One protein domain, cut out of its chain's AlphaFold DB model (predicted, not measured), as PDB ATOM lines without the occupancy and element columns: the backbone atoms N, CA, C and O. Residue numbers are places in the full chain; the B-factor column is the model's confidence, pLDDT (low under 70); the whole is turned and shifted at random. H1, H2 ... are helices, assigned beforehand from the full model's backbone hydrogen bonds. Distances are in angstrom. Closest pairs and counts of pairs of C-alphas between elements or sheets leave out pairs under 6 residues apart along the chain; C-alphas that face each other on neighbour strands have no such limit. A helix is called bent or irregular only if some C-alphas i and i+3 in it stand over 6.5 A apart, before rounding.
ATOM      1  N   VAL A   3     165.625 156.994 158.423       95.44
ATOM      2  CA  VAL A   3     166.231 157.524 157.185       95.44
ATOM      3  C   VAL A   3     165.352 157.271 155.957       95.44
ATOM      4  O   VAL A   3     165.130 158.177 155.166       95.44
ATOM      5  N   GLU A   4     164.791 156.070 155.803       96.38
ATOM      6  CA  GLU A   4     163.934 155.750 154.649       96.38
ATOM      7  C   GLU A   4     162.663 156.607 154.634       96.38
ATOM      8  O   GLU A   4     162.240 157.065 153.574       96.38
ATOM      9  N   LYS A   5     162.079 156.871 155.814       97.94
ATOM     10  CA  LYS A   5     160.943 157.795 155.942       97.94
ATOM     11  C   LYS A   5     161.344 159.219 155.562       97.94
ATOM     12  O   LYS A   5     160.628 159.849 154.794       97.94
ATOM     13  N   ALA A   6     162.494 159.695 156.042       98.19
ATOM     14  CA  ALA A   6     163.024 161.007 155.680       98.19
ATOM     15  C   ALA A   6     163.230 161.143 154.160       98.19
ATOM     16  O   ALA A   6     162.747 162.094 153.555       98.19
ATOM     17  N   ILE A   7     163.843 160.151 153.507       97.81
ATOM     18  CA  ILE A   7     164.033 160.140 152.045       97.81
ATOM     19  C   ILE A   7     162.685 160.126 151.308       97.81
ATOM     20  O   ILE A   7     162.511 160.828 150.312       97.81
ATOM     21  N   ALA A   8     161.706 159.352 151.788       98.06
ATOM     22  CA  ALA A   8     160.367 159.341 151.205       98.06
ATOM     23  C   ALA A   8     159.664 160.705 151.338       98.06
ATOM     24  O   ALA A   8     158.985 161.131 150.402       98.06
ATOM     25  N   ILE A   9     159.851 161.396 152.467       98.56
ATOM     26  CA  ILE A   9     159.364 162.761 152.691       98.56
ATOM     27  C   ILE A   9     160.006 163.726 151.691       98.56
ATOM     28  O   ILE A   9     159.275 164.409 150.977       98.56
ATOM     29  N   ILE A  10     161.339 163.727 151.573       98.38
ATOM     30  CA  ILE A  10     162.078 164.583 150.626       98.38
ATOM     31  C   ILE A  10     161.517 164.418 149.209       98.38
ATOM     32  O   ILE A  10     161.152 165.404 148.569       98.38
ATOM     33  N   LYS A  11     161.362 163.171 148.742       97.44
ATOM     34  CA  LYS A  11     160.822 162.871 147.405       97.44
ATOM     35  C   LYS A  11     159.425 163.456 147.188       97.44
ATOM     36  O   LYS A  11     159.163 164.018 146.128       97.44
ATOM     37  N   LYS A  12     158.531 163.338 148.176       98.19
ATOM     38  CA  LYS A  12     157.172 163.898 148.089       98.19
ATOM     39  C   LYS A  12     157.179 165.424 148.078       98.19
ATOM     40  O   LYS A  12     156.440 166.020 147.302       98.19
ATOM     41  N   VAL A  13     158.003 166.041 148.925       98.44
ATOM     42  CA  VAL A  13     158.074 167.500 149.040       98.44
ATOM     43  C   VAL A  13     158.641 168.117 147.763       98.44
ATOM     44  O   VAL A  13     157.994 168.995 147.202       98.44
ATOM     45  N   ILE A  14     159.780 167.637 147.249       96.88
ATOM     46  CA  ILE A  14     160.410 168.199 146.037       96.88
ATOM     47  C   ILE A  14     159.486 168.112 144.818       96.88
ATOM     48  O   ILE A  14     159.443 169.035 144.008       96.88
ATOM     49  N   ALA A  15     158.719 167.025 144.706       95.88
ATOM     50  CA  ALA A  15     157.761 166.825 143.623       95.88
ATOM     51  C   ALA A  15     156.509 167.722 143.723       95.88
ATOM     52  O   ALA A  15     155.670 167.703 142.824       95.88
ATOM     53  N   SER A  16     156.343 168.481 144.812       98.12
ATOM     54  CA  SER A  16     155.172 169.329 145.021       98.12
ATOM     55  C   SER A  16     155.334 170.717 144.396       98.12
ATOM     56  O   SER A  16     156.381 171.361 144.490       98.12
ATOM     57  N   GLU A  17     154.242 171.232 143.828       98.19
ATOM     58  CA  GLU A  17     154.185 172.610 143.322       98.19
ATOM     59  C   GLU A  17     154.339 173.636 144.460       98.19
ATOM     60  O   GLU A  17     154.848 174.737 144.260       98.19
ATOM     61  N   GLU A  18     153.941 173.272 145.682       98.44
ATOM     62  CA  GLU A  18     154.128 174.101 146.875       98.44
ATOM     63  C   GLU A  18     155.612 174.323 147.182       98.44
ATOM     64  O   GLU A  18     156.018 175.465 147.396       98.44
ATOM     65  N   PHE A  19     156.432 173.267 147.147       98.62
ATOM     66  CA  PHE A  19     157.874 173.388 147.348       98.62
ATOM     67  C   PHE A  19     158.502 174.286 146.288       98.62
ATOM     68  O   PHE A  19     159.152 175.271 146.635       98.62
ATOM     69  N   LYS A  20     158.234 174.018 145.004       98.62
ATOM     70  CA  LYS A  20     158.705 174.861 143.899       98.62
ATOM     71  C   LYS A  20     158.345 176.330 144.120       98.62
ATOM     72  O   LYS A  20     159.218 177.191 144.060       98.62
ATOM     73  N   ASN A  21     157.081 176.614 144.428       98.56
ATOM     74  CA  ASN A  21     156.611 177.977 144.653       98.56
ATOM     75  C   ASN A  21     157.294 178.646 145.845       98.56
ATOM     76  O   ASN A  21     157.631 179.827 145.752       98.56
ATOM     77  N   LYS A  22     157.517 177.922 146.946       98.56
ATOM     78  CA  LYS A  22     158.244 178.458 148.100       98.56
ATOM     79  C   LYS A  22     159.715 178.729 147.782       98.56
ATOM     80  O   LYS A  22     160.234 179.731 148.263       98.56
ATOM     81  N   VAL A  23     160.356 177.908 146.944       98.50
ATOM     82  CA  VAL A  23     161.748 178.127 146.521       98.50
ATOM     83  C   VAL A  23     161.871 179.368 145.638       98.50
ATOM     84  O   VAL A  23     162.580 180.312 145.978       98.50
ATOM     85  N   ILE A  24     161.119 179.429 144.534       98.44
ATOM     86  CA  ILE A  24     161.226 180.540 143.571       98.44
ATOM     87  C   ILE A  24     160.790 181.884 144.177       98.44
ATOM     88  O   ILE A  24     161.323 182.939 143.838       98.44
ATOM     89  N   ASN A  25     159.840 181.867 145.119       98.44
ATOM     90  CA  ASN A  25     159.338 183.075 145.774       98.44
ATOM     91  C   ASN A  25     159.989 183.357 147.132       98.44
ATOM     92  O   ASN A  25     159.508 184.245 147.836       98.44
ATOM     93  N   PHE A  26     161.058 182.648 147.514       98.50
ATOM     94  CA  PHE A  26     161.764 182.931 148.760       98.50
ATOM     95  C   PHE A  26     162.264 184.380 148.776       98.50
ATOM     96  O   PHE A  26     162.773 184.882 147.769       98.50
ATOM     97  N   THR A  27     162.111 185.064 149.914       98.00
ATOM     98  CA  THR A  27     162.521 186.464 150.045       98.00
ATOM     99  C   THR A  27     163.412 186.699 151.248       98.00
ATOM    100  O   THR A  27     163.185 186.156 152.325       98.00
ATOM    101  N   TYR A  28     164.373 187.597 151.070       97.00
ATOM    102  CA  TYR A  28     165.204 188.137 152.130       97.00
ATOM    103  C   TYR A  28     165.361 189.647 151.930       97.00
ATOM    104  O   TYR A  28     165.590 190.126 150.817       97.00
ATOM    105  N   GLY A  29     165.169 190.428 152.998       94.94
ATOM    106  CA  GLY A  29     165.233 191.894 152.928       94.94
ATOM    107  C   GLY A  29     164.246 192.520 151.928       94.94
ATOM    108  O   GLY A  29     164.567 193.529 151.304       94.94
ATOM    109  N   GLY A  30     163.078 191.898 151.723       95.75
ATOM    110  CA  GLY A  30     162.051 192.358 150.776       95.75
ATOM    111  C   GLY A  30     162.351 192.075 149.298       95.75
ATOM    112  O   GLY A  30     161.607 192.530 148.432       95.75
ATOM    113  N   LYS A  31     163.420 191.331 148.989       96.94
ATOM    114  CA  LYS A  31     163.795 190.936 147.624       96.94
ATOM    115  C   LYS A  31     163.673 189.427 147.459       96.94
ATOM    116  O   LYS A  31     163.933 188.699 148.410       96.94
ATOM    117  N   LYS A  32     163.319 188.963 146.256       97.44
ATOM    118  CA  LYS A  32     163.335 187.536 145.896       97.44
ATOM    119  C   LYS A  32     164.776 187.044 145.764       97.44
ATOM    120  O   LYS A  32     165.372 187.172 144.701       97.44
ATOM    121  N   THR A  33     165.349 186.607 146.876       98.12
ATOM    122  CA  THR A  33     166.735 186.149 146.967       98.12
ATOM    123  C   THR A  33     166.920 185.316 148.223       98.12
ATOM    124  O   THR A  33     166.302 185.596 149.253       98.12
ATOM    125  N   TYR A  34     167.836 184.361 148.148       98.19
ATOM    126  CA  TYR A  34     168.471 183.760 149.314       98.19
ATOM    127  C   TYR A  34     169.689 184.588 149.741       98.19
ATOM    128  O   TYR A  34     170.227 185.377 148.959       98.19
ATOM    129  N   VAL A  35     170.117 184.403 150.986       96.81
ATOM    130  CA  VAL A  35     171.474 184.750 151.435       96.81
ATOM    131  C   VAL A  35     172.430 183.648 150.958       96.81
ATOM    132  O   VAL A  35     171.985 182.528 150.717       96.81
ATOM    133  N   ASP A  36     173.722 183.949 150.798       94.38
ATOM    134  CA  ASP A  36     174.751 182.967 150.405       94.38
ATOM    135  C   ASP A  36     174.315 182.104 149.197       94.38
ATOM    136  O   ASP A  36     174.363 180.876 149.216       94.38
ATOM    137  N   ASN A  37     173.806 182.772 148.157       94.94
ATOM    138  CA  ASN A  37     173.229 182.158 146.961       94.94
ATOM    139  C   ASN A  37     174.232 181.966 145.815       94.94
ATOM    140  O   ASN A  37     173.816 181.647 144.708       94.94
ATOM    141  N   ASP A  38     175.517 182.245 146.044       93.56
ATOM    142  CA  ASP A  38     176.597 182.186 145.049       93.56
ATOM    143  C   ASP A  38     176.299 182.925 143.726       93.56
ATOM    144  O   ASP A  38     176.820 182.584 142.667       93.56
ATOM    145  N   GLY A  39     175.461 183.970 143.783       95.75
ATOM    146  CA  GLY A  39     175.061 184.767 142.620       95.75
ATOM    147  C   GLY A  39     173.900 184.190 141.803       95.75
ATOM    148  O   GLY A  39     173.472 184.838 140.852       95.75
ATOM    149  N   PHE A  40     173.357 183.032 142.184       97.69
ATOM    150  CA  PHE A  40     172.212 182.416 141.516       97.69
ATOM    151  C   PHE A  40     170.884 183.088 141.894       97.69
ATOM    152  O   PHE A  40     170.624 183.426 143.054       97.69
ATOM    153  N   SER A  41     170.003 183.235 140.908       98.31
ATOM    154  CA  SER A  41     168.584 183.523 141.124       98.31
ATOM    155  C   SER A  41     167.871 182.352 141.813       98.31
ATOM    156  O   SER A  41     168.354 181.219 141.820       98.31
ATOM    157  N   ASN A  42     166.689 182.600 142.378       98.56
ATOM    158  CA  ASN A  42     165.901 181.544 143.014       98.56
ATOM    159  C   ASN A  42     165.499 180.440 142.016       98.56
ATOM    160  O   ASN A  42     165.457 179.264 142.373       98.56
ATOM    161  N   GLU A  43     165.217 180.809 140.767       98.44
ATOM    162  CA  GLU A  43     164.918 179.880 139.680       98.44
ATOM    163  C   GLU A  43     166.134 179.017 139.319       98.44
ATOM    164  O   GLU A  43     165.988 177.810 139.141       98.44
ATOM    165  N   GLU A  44     167.336 179.597 139.270       98.25
ATOM    166  CA  GLU A  44     168.578 178.845 139.038       98.25
ATOM    167  C   GLU A  44     168.919 177.920 140.209       98.25
ATOM    168  O   GLU A  44     169.352 176.792 139.985       98.25
ATOM    169  N   ILE A  45     168.674 178.349 141.453       98.38
ATOM    170  CA  ILE A  45     168.794 177.475 142.627       98.38
ATOM    171  C   ILE A  45     167.851 176.287 142.472       98.38
ATOM    172  O   ILE A  45     168.295 175.148 142.583       98.38
ATOM    173  N   TYR A  46     166.570 176.530 142.169       98.31
ATOM    174  CA  TYR A  46     165.602 175.454 141.955       98.31
ATOM    175  C   TYR A  46     166.040 174.511 140.829       98.31
ATOM    176  O   TYR A  46     165.989 173.294 141.001       98.31
ATOM    177  N   GLN A  47     166.542 175.053 139.717       97.62
ATOM    178  CA  GLN A  47     167.057 174.240 138.618       97.62
ATOM    179  C   GLN A  47     168.263 173.396 139.048       97.62
ATOM    180  O   GLN A  47     168.296 172.213 138.729       97.62
ATOM    181  N   LYS A  48     169.200 173.929 139.845       96.88
ATOM    182  CA  LYS A  48     170.318 173.138 140.398       96.88
ATOM    183  C   LYS A  48     169.841 171.979 141.276       96.88
ATOM    184  O   LYS A  48     170.446 170.911 141.221       96.88
ATOM    185  N   LEU A  49     168.764 172.160 142.050       97.12
ATOM    186  CA  LEU A  49     168.162 171.063 142.823       97.12
ATOM    187  C   LEU A  49     167.625 169.958 141.900       97.12
ATOM    188  O   LEU A  49     167.763 168.782 142.218       97.12
ATOM    189  N   LEU A  50     167.008 170.326 140.772       96.38
ATOM    190  CA  LEU A  50     166.462 169.367 139.806       96.38
ATOM    191  C   LEU A  50     167.538 168.692 138.958       96.38
ATOM    192  O   LEU A  50     167.381 167.534 138.576       96.38
ATOM    193  N   ASP A  51     168.605 169.412 138.634       96.69
ATOM    194  CA  ASP A  51     169.707 168.891 137.835       96.69
ATOM    195  C   ASP A  51     170.488 167.814 138.591       96.69
ATOM    196  O   ASP A  51     170.992 166.888 137.961       96.69
ATOM    197  N   GLY A  52     170.580 167.912 139.923       94.50
ATOM    198  CA  GLY A  52     171.319 166.942 140.741       94.50
ATOM    199  C   GLY A  52     172.835 166.975 140.517       94.50
ATOM    200  O   GLY A  52     173.547 166.079 140.948       94.50
ATOM    201  N   SER A  53     173.348 168.011 139.850       92.88
ATOM    202  CA  SER A  53     174.763 168.127 139.487       92.88
ATOM    203  C   SER A  53     175.603 168.551 140.694       92.88
ATOM    204  O   SER A  53     175.806 169.741 140.965       92.88
ATOM    205  N   GLU A  54     176.048 167.558 141.461       93.50
ATOM    206  CA  GLU A  54     176.864 167.731 142.659       93.50
ATOM    207  C   GLU A  54     178.319 168.078 142.318       93.50
ATOM    208  O   GLU A  54     178.908 167.594 141.354       93.50
ATOM    209  N   SER A  55     178.964 168.865 143.181       91.94
ATOM    210  CA  SER A  55     180.325 169.380 142.966       91.94
ATOM    211  C   SER A  55     181.371 168.274 142.774       91.94
ATOM    212  O   SER A  55     182.340 168.460 142.044       91.94
ATOM    213  N   LEU A  56     181.187 167.123 143.434       91.19
ATOM    214  CA  LEU A  56     182.092 165.968 143.351       91.19
ATOM    215  C   LEU A  56     181.609 164.877 142.384       91.19
ATOM    216  O   LEU A  56     182.340 163.918 142.139       91.19
ATOM    217  N   ARG A  57     180.395 165.017 141.846       90.81
ATOM    218  CA  ARG A  57     179.787 164.128 140.849       90.81
ATOM    219  C   ARG A  57     179.137 164.997 139.769       90.81
ATOM    220  O   ARG A  57     177.918 165.091 139.700       90.81
ATOM    221  N   PRO A  58     179.953 165.704 138.969       87.62
ATOM    222  CA  PRO A  58     179.422 166.647 138.003       87.62
ATOM    223  C   PRO A  58     178.641 165.912 136.913       87.62
ATOM    224  O   PRO A  58     179.097 164.898 136.381       87.62
ATOM    225  N   GLY A  59     177.498 166.476 136.536       89.88
ATOM    226  CA  GLY A  59     176.617 165.926 135.511       89.88
ATOM    227  C   GLY A  59     175.160 166.030 135.936       89.88
ATOM    228  O   GLY A  59     174.834 165.835 137.099       89.88
ATOM    229  N   ASN A  60     174.279 166.352 134.992       94.19
ATOM    230  CA  ASN A  60     172.848 166.431 135.271       94.19
ATOM    231  C   ASN A  60     172.255 165.022 135.191       94.19
ATOM    232  O   ASN A  60     171.808 164.597 134.125       94.19
ATOM    233  N   ASP A  61     172.316 164.280 136.294       94.19
ATOM    234  CA  ASP A  61     171.738 162.936 136.387       94.19
ATOM    235  C   ASP A  61     170.356 162.916 137.055       94.19
ATOM    236  O   ASP A  61     169.689 161.880 137.062       94.19
ATOM    237  N   HIS A  62     169.894 164.079 137.532       94.81
ATOM    238  CA  HIS A  62     168.605 164.264 138.193       94.81
ATOM    239  C   HIS A  62     168.453 163.417 139.461       94.81
ATOM    240  O   HIS A  62     167.344 162.998 139.818       94.81
ATOM    241  N   THR A  63     169.567 163.161 140.148       94.25
ATOM    242  CA  THR A  63     169.596 162.407 141.395       94.25
ATOM    243  C   THR A  63     170.117 163.233 142.570       94.25
ATOM    244  O   THR A  63     170.747 164.275 142.431       94.25
ATOM    245  N   MET A  64     169.768 162.769 143.767       95.00
ATOM    246  CA  MET A  64     170.335 163.229 145.029       95.00
ATOM    247  C   MET A  64     171.137 162.058 145.582       95.00
ATOM    248  O   MET A  64     170.542 161.071 146.033       95.00
ATOM    249  N   ASP A  65     172.462 162.151 145.534       94.44
ATOM    250  CA  ASP A  65     173.344 161.080 145.973       94.44
ATOM    251  C   ASP A  65     173.634 161.193 147.472       94.44
ATOM    252  O   ASP A  65     174.163 162.184 147.975       94.44
ATOM    253  N   LEU A  66     173.293 160.142 148.220       95.38
ATOM    254  CA  LEU A  66     173.395 160.140 149.679       95.38
ATOM    255  C   LEU A  66     174.319 159.018 150.170       95.38
ATOM    256  O   LEU A  66     173.941 157.848 150.181       95.38
ATOM    257  N   ASP A  67     175.512 159.391 150.639       97.25
ATOM    258  CA  ASP A  67     176.386 158.557 151.483       97.25
ATOM    259  C   ASP A  67     176.186 158.994 152.942       97.25
ATOM    260  O   ASP A  67     176.705 160.028 153.357       97.25
ATOM    261  N   SER A 101     160.664 164.149 159.478       98.44
ATOM    262  CA  SER A 101     160.746 165.431 158.759       98.44
ATOM    263  C   SER A 101     161.927 166.289 159.217       98.44
ATOM    264  O   SER A 101     162.593 166.885 158.374       98.44
ATOM    265  N   GLU A 102     162.269 166.283 160.508       98.62
ATOM    266  CA  GLU A 102     163.478 166.950 161.019       98.62
ATOM    267  C   GLU A 102     164.753 166.286 160.472       98.62
ATOM    268  O   GLU A 102     165.693 166.962 160.049       98.62
ATOM    269  N   VAL A 103     164.777 164.947 160.384       98.50
ATOM    270  CA  VAL A 103     165.873 164.228 159.708       98.50
ATOM    271  C   VAL A 103     165.924 164.576 158.218       98.50
ATOM    272  O   VAL A 103     167.015 164.773 157.686       98.50
ATOM    273  N   ALA A 104     164.775 164.681 157.543       98.56
ATOM    274  CA  ALA A 104     164.706 165.081 156.139       98.56
ATOM    275  C   ALA A 104     165.288 166.483 155.913       98.56
ATOM    276  O   ALA A 104     166.100 166.659 155.006       98.56
ATOM    277  N   GLY A 105     164.925 167.450 156.760       98.56
ATOM    278  CA  GLY A 105     165.454 168.810 156.703       98.56
ATOM    279  C   GLY A 105     166.970 168.850 156.888       98.56
ATOM    280  O   GLY A 105     167.668 169.470 156.088       98.56
ATOM    281  N   ASN A 106     167.499 168.115 157.874       98.44
ATOM    282  CA  ASN A 106     168.943 168.022 158.096       98.44
ATOM    283  C   ASN A 106     169.677 167.347 156.924       98.44
ATOM    284  O   ASN A 106     170.692 167.856 156.466       98.44
ATOM    285  N   VAL A 107     169.172 166.226 156.398       98.50
ATOM    286  CA  VAL A 107     169.788 165.565 155.230       98.50
ATOM    287  C   VAL A 107     169.796 166.495 154.019       98.50
ATOM    288  O   VAL A 107     170.810 166.592 153.331       98.50
ATOM    289  N   PHE A 108     168.696 167.207 153.771       98.50
ATOM    290  CA  PHE A 108     168.600 168.119 152.638       98.50
ATOM    291  C   PHE A 108     169.531 169.329 152.788       98.50
ATOM    292  O   PHE A 108     170.190 169.706 151.824       98.50
ATOM    293  N   HIS A 109     169.650 169.885 153.998       98.50
ATOM    294  CA  HIS A 109     170.633 170.920 154.324       98.50
ATOM    295  C   HIS A 109     172.047 170.480 153.930       98.50
ATOM    296  O   HIS A 109     172.701 171.126 153.113       98.50
ATOM    297  N   GLU A 110     172.489 169.325 154.428       98.25
ATOM    298  CA  GLU A 110     173.827 168.810 154.136       98.25
ATOM    299  C   GLU A 110     174.018 168.474 152.651       98.25
ATOM    300  O   GLU A 110     175.105 168.657 152.102       98.25
ATOM    301  N   TRP A 111     172.967 168.024 151.963       98.12
ATOM    302  CA  TRP A 111     173.024 167.786 150.524       98.12
ATOM    303  C   TRP A 111     173.182 169.078 149.711       98.12
ATOM    304  O   TRP A 111     173.939 169.102 148.746       98.12
ATOM    305  N   THR A 112     172.566 170.195 150.106       97.88
ATOM    306  CA  THR A 112     172.761 171.464 149.373       97.88
ATOM    307  C   THR A 112     174.213 171.957 149.408       97.88
ATOM    308  O   THR A 112     174.667 172.576 148.445       97.88
ATOM    309  N   HIS A 113     174.990 171.588 150.434       97.38
ATOM    310  CA  HIS A 113     176.440 171.795 150.431       97.38
ATOM    311  C   HIS A 113     177.150 171.004 149.318       97.38
ATOM    312  O   HIS A 113     178.173 171.453 148.805       97.38
ATOM    313  N   LYS A 114     176.609 169.854 148.889       96.50
ATOM    314  CA  LYS A 114     177.117 169.088 147.733       96.50
ATOM    315  C   LYS A 114     176.880 169.795 146.416       96.50
ATOM    316  O   LYS A 114     177.719 169.700 145.524       96.50
ATOM    317  N   LEU A 115     175.821 170.588 146.318       95.69
ATOM    318  CA  LEU A 115     175.535 171.419 145.146       95.69
ATOM    319  C   LEU A 115     176.405 172.686 145.064       95.69
ATOM    320  O   LEU A 115     176.323 173.416 144.073       95.69
ATOM    321  N   GLY A 116     177.244 172.918 146.080       95.31
ATOM    322  CA  GLY A 116     178.216 174.008 146.142       95.31
ATOM    323  C   GLY A 116     177.831 175.147 147.085       95.31
ATOM    324  O   GLY A 116     178.671 175.999 147.345       95.31
ATOM    325  N   PHE A 117     176.614 175.141 147.637       96.50
ATOM    326  CA  PHE A 117     176.129 176.248 148.459       96.50
ATOM    327  C   PHE A 117     176.766 176.259 149.845       96.50
ATOM    328  O   PHE A 117     176.763 175.252 150.553       96.50
ATOM    329  N   GLY A 118     177.284 177.412 150.258       95.75
ATOM    330  CA  GLY A 118     177.822 177.637 151.597       95.75
ATOM    331  C   GLY A 118     176.843 178.342 152.534       95.75
ATOM    332  O   GLY A 118     175.709 178.659 152.185       95.75
ATOM    333  N   HIS A 119     177.311 178.610 153.749       95.69
ATOM    334  CA  HIS A 119     176.723 179.614 154.633       95.69
ATOM    335  C   HIS A 119     177.770 180.105 155.641       95.69
ATOM    336  O   HIS A 119     178.758 179.413 155.914       95.69
ATOM    337  N   ALA A 120     177.533 181.251 156.282       92.81
ATOM    338  CA  ALA A 120     178.384 181.736 157.374       92.81
ATOM    339  C   ALA A 120     178.572 180.691 158.502       92.81
ATOM    340  O   ALA A 120     177.635 179.983 158.890       92.81
ATOM    341  N   SER A 121     179.786 180.591 159.056       87.88
ATOM    342  CA  SER A 121     180.102 179.648 160.144       87.88
ATOM    343  C   SER A 121     179.546 180.097 161.498       87.88
ATOM    344  O   SER A 121     179.172 179.269 162.324       87.88
ATOM    345  N   SER A 122     179.495 181.410 161.732       88.25
ATOM    346  CA  SER A 122     178.882 182.016 162.912       88.25
ATOM    347  C   SER A 122     177.390 182.225 162.698       88.25
ATOM    348  O   SER A 122     176.966 182.642 161.620       88.25
ATOM    349  N   TYR A 123     176.601 182.003 163.745       90.25
ATOM    350  CA  TYR A 123     175.172 182.285 163.711       90.25
ATOM    351  C   TYR A 123     174.879 183.780 163.494       90.25
ATOM    352  O   TYR A 123     175.480 184.645 164.134       90.25
ATOM    353  N   SER A 124     173.906 184.057 162.627       89.31
ATOM    354  CA  SER A 124     173.227 185.341 162.452       89.31
ATOM    355  C   SER A 124     171.809 185.073 161.936       89.31
ATOM    356  O   SER A 124     171.567 184.043 161.319       89.31
ATOM    357  N   VAL A 125     170.878 186.014 162.109       89.94
ATOM    358  CA  VAL A 125     169.507 185.866 161.572       89.94
ATOM    359  C   VAL A 125     169.508 185.704 160.045       89.94
ATOM    360  O   VAL A 125     168.688 184.986 159.484       89.94
ATOM    361  N   SER A 126     170.463 186.329 159.351       92.88
ATOM    362  CA  SER A 126     170.606 186.191 157.898       92.88
ATOM    363  C   SER A 126     171.007 184.778 157.469       92.88
ATOM    364  O   SER A 126     170.655 184.354 156.373       92.88
ATOM    365  N   ARG A 127     171.723 184.038 158.325       93.56
ATOM    366  CA  ARG A 127     172.170 182.667 158.054       93.56
ATOM    367  C   ARG A 127     170.995 181.719 157.863       93.56
ATOM    368  O   ARG A 127     171.069 180.845 157.006       93.56
ATOM    369  N   ASP A 128     169.902 181.934 158.587       95.75
ATOM    370  CA  ASP A 128     168.679 181.132 158.461       95.75
ATOM    371  C   ASP A 128     168.026 181.308 157.075       95.75
ATOM    372  O   ASP A 128     167.254 180.465 156.629       95.75
ATOM    373  N   SER A 129     168.377 182.388 156.365       97.25
ATOM    374  CA  SER A 129     167.973 182.660 154.980       97.25
ATOM    375  C   SER A 129     169.009 182.225 153.933       97.25
ATOM    376  O   SER A 129     168.824 182.519 152.751       97.25
ATOM    377  N   SER A 130     170.097 181.558 154.339       98.12
ATOM    378  CA  SER A 130     171.047 180.945 153.400       98.12
ATOM    379  C   SER A 130     170.415 179.765 152.671       98.12
ATOM    380  O   SER A 130     169.500 179.138 153.211       98.12
ATOM    381  N   VAL A 131     170.904 179.431 151.474       98.12
ATOM    382  CA  VAL A 131     170.352 178.317 150.680       98.12
ATOM    383  C   VAL A 131     170.256 177.016 151.496       98.12
ATOM    384  O   VAL A 131     169.154 176.459 151.557       98.12
ATOM    385  N   PRO A 132     171.305 176.555 152.211       98.31
ATOM    386  CA  PRO A 132     171.204 175.312 152.970       98.31
ATOM    387  C   PRO A 132     170.193 175.359 154.115       98.31
ATOM    388  O   PRO A 132     169.429 174.412 154.308       98.31
ATOM    389  N   TYR A 133     170.164 176.441 154.900       98.19
ATOM    390  CA  TYR A 133     169.232 176.548 156.030       98.19
ATOM    391  C   TYR A 133     167.792 176.697 155.564       98.19
ATOM    392  O   TYR A 133     166.930 175.923 155.978       98.19
ATOM    393  N   ALA A 134     167.537 177.648 154.668       98.44
ATOM    394  CA  ALA A 134     166.195 177.943 154.202       98.44
ATOM    395  C   ALA A 134     165.560 176.724 153.520       98.44
ATOM    396  O   ALA A 134     164.408 176.395 153.801       98.44
ATOM    397  N   LEU A 135     166.305 176.011 152.669       98.62
ATOM    398  CA  LEU A 135     165.782 174.815 152.014       98.62
ATOM    399  C   LEU A 135     165.607 173.635 152.981       98.62
ATOM    400  O   LEU A 135     164.606 172.927 152.882       98.62
ATOM    401  N   GLY A 136     166.521 173.448 153.938       98.62
ATOM    402  CA  GLY A 136     166.367 172.443 154.995       98.62
ATOM    403  C   GLY A 136     165.095 172.665 155.820       98.62
ATOM    404  O   GLY A 136     164.301 171.741 155.995       98.62
ATOM    405  N   TYR A 137     164.841 173.909 156.240       98.62
ATOM    406  CA  TYR A 137     163.618 174.274 156.960       98.62
ATOM    407  C   TYR A 137     162.356 174.096 156.118       98.62
ATOM    408  O   TYR A 137     161.349 173.618 156.634       98.62
ATOM    409  N   LEU A 138     162.397 174.423 154.824       98.56
ATOM    410  CA  LEU A 138     161.264 174.194 153.923       98.56
ATOM    411  C   LEU A 138     160.920 172.707 153.783       98.56
ATOM    412  O   LEU A 138     159.743 172.345 153.797       98.56
ATOM    413  N   ILE A 139     161.932 171.843 153.659       98.69
ATOM    414  CA  ILE A 139     161.742 170.389 153.592       98.69
ATOM    415  C   ILE A 139     161.131 169.858 154.888       98.69
ATOM    416  O   ILE A 139     160.194 169.063 154.830       98.69
ATOM    417  N   GLU A 140     161.625 170.311 156.040       98.56
ATOM    418  CA  GLU A 140     161.055 169.944 157.336       98.56
ATOM    419  C   GLU A 140     159.595 170.411 157.452       98.56
ATOM    420  O   GLU A 140     158.706 169.610 157.742       98.56
ATOM    421  N   GLU A 141     159.329 171.694 157.189       98.56
ATOM    422  CA  GLU A 141     158.005 172.312 157.317       98.56
ATOM    423  C   GLU A 141     156.957 171.581 156.471       98.56
ATOM    424  O   GLU A 141     155.916 171.162 156.980       98.56
ATOM    425  N   LEU A 142     157.235 171.403 155.177       98.62
ATOM    426  CA  LEU A 142     156.319 170.730 154.260       98.62
ATOM    427  C   LEU A 142     156.250 169.225 154.531       98.62
ATOM    428  O   LEU A 142     155.202 168.602 154.339       98.62
ATOM    429  N   GLY A 143     157.350 168.645 155.010       98.44
ATOM    430  CA  GLY A 143     157.479 167.227 155.298       98.44
ATOM    431  C   GLY A 143     156.573 166.730 156.419       98.44
ATOM    432  O   GLY A 143     156.114 165.590 156.352       98.44
ATOM    433  N   LYS A 144     156.230 167.594 157.384       98.31
ATOM    434  CA  LYS A 144     155.290 167.292 158.485       98.31
ATOM    435  C   LYS A 144     153.919 166.797 158.004       98.31
ATOM    436  O   LYS A 144     153.226 166.103 158.737       98.31
ATOM    437  N   LYS A 145     153.523 167.095 156.759       97.62
ATOM    438  CA  LYS A 145     152.275 166.598 156.140       97.62
ATOM    439  C   LYS A 145     152.307 165.098 155.804       97.62
ATOM    440  O   LYS A 145     151.266 164.527 155.487       97.62
TER     441      LYS A 145
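AT A GLANCE: This is residues 3 to 67 and 101 to 145 of the 147 residues of an uncharacterized protein of Bdellovibrionales bacterium (UniProt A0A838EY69). The core is an antiparallel pair of helices, H6 and H4, side by side, with H2 packed more loosely on H6 away from H4. H1 crosses this pair where H4 begins and H6 ends, H3 makes a V with H2, small H5 sits just before H6, and long loops run round the outside. You have 110 residues printed, with six named helices in the order H1 to H6 and no named strand, an all-helix domain. It is compact, with a radius of gyration of the C-alphas of 13.0 A and spans of 35 by 32 by 28 A.

IN THESE COORDINATES: Begin with the longest helix, H6, residues 131 to 145: find C-alpha 131 at (170.352, 178.317, 150.680) and run 22.2 A to C-alpha 145 at (152.275, 166.598, 156.140). H6 is neither bent nor irregular, but only just: C-alphas 142 and 145 are 6.1 A apart. H4, residues 101 to 114, covers 20.1 A. Find C-alpha 3 at (166.231, 157.524, 157.185), where H1, residues 3 to 14, begins its 16.5 A. H3, residues 42 to 51, is 14.2 A long; H2 is residues 17 to 24, 10.6 A, and H5 residues 125 to 129, 7.5 A.

HOW THE PARTS SIT: Start at the hub, H6, which touches three helices. H4 touches it at a shallow tilt of 28 degrees, opposite ways; look at the closest C-alphas, Gly 105 and Gly 136, 4.1 A apart. H2 touches H6 at a shallow tilt of 18 degrees, opposite ways, closest at C-alphas 19 and 138, 7.4 A. H1 touches H6 with residues 9 to 14 alone, about perpendicular at 80 degrees, closest at C-alphas 9 and 143, 5.5 A. H1 also touches H4, about perpendicular at 73 degrees, with C-alphas 6 and 104 closest at 4.4 A. H3 touches H2 at a steep tilt of 57 degrees, opposite ways, closest at C-alphas 24 and 42, 4.8 A; H3 and H6 are only just apart, at 8.2 A. H5 is close to H6 but not clearly touching, with C-alphas 128 and 134 closest at 5.9 A. In H1, H2 and H3 every O i to N i+4 pair is within hydrogen-bond range; H4 has 8 of 10, H6 10 of 11, and H5 0 of 1 beside 2 of 2 O i to N i+3 pairs.

THE WHOLE: The C-alphas farthest apart are those of Glu 4 and Gly 30, 36.9 A. Residues 68 to 100 are not printed, and C-alphas 67 and 101 stand 18.6 A apart across this cut. The link from H2 to H3, 17 residues, is long; within it, residues 27 to 28 pair antiparallel with residues 31 to 32. The mean pLDDT of the printed part is 96.5, and no printed residue is under 70.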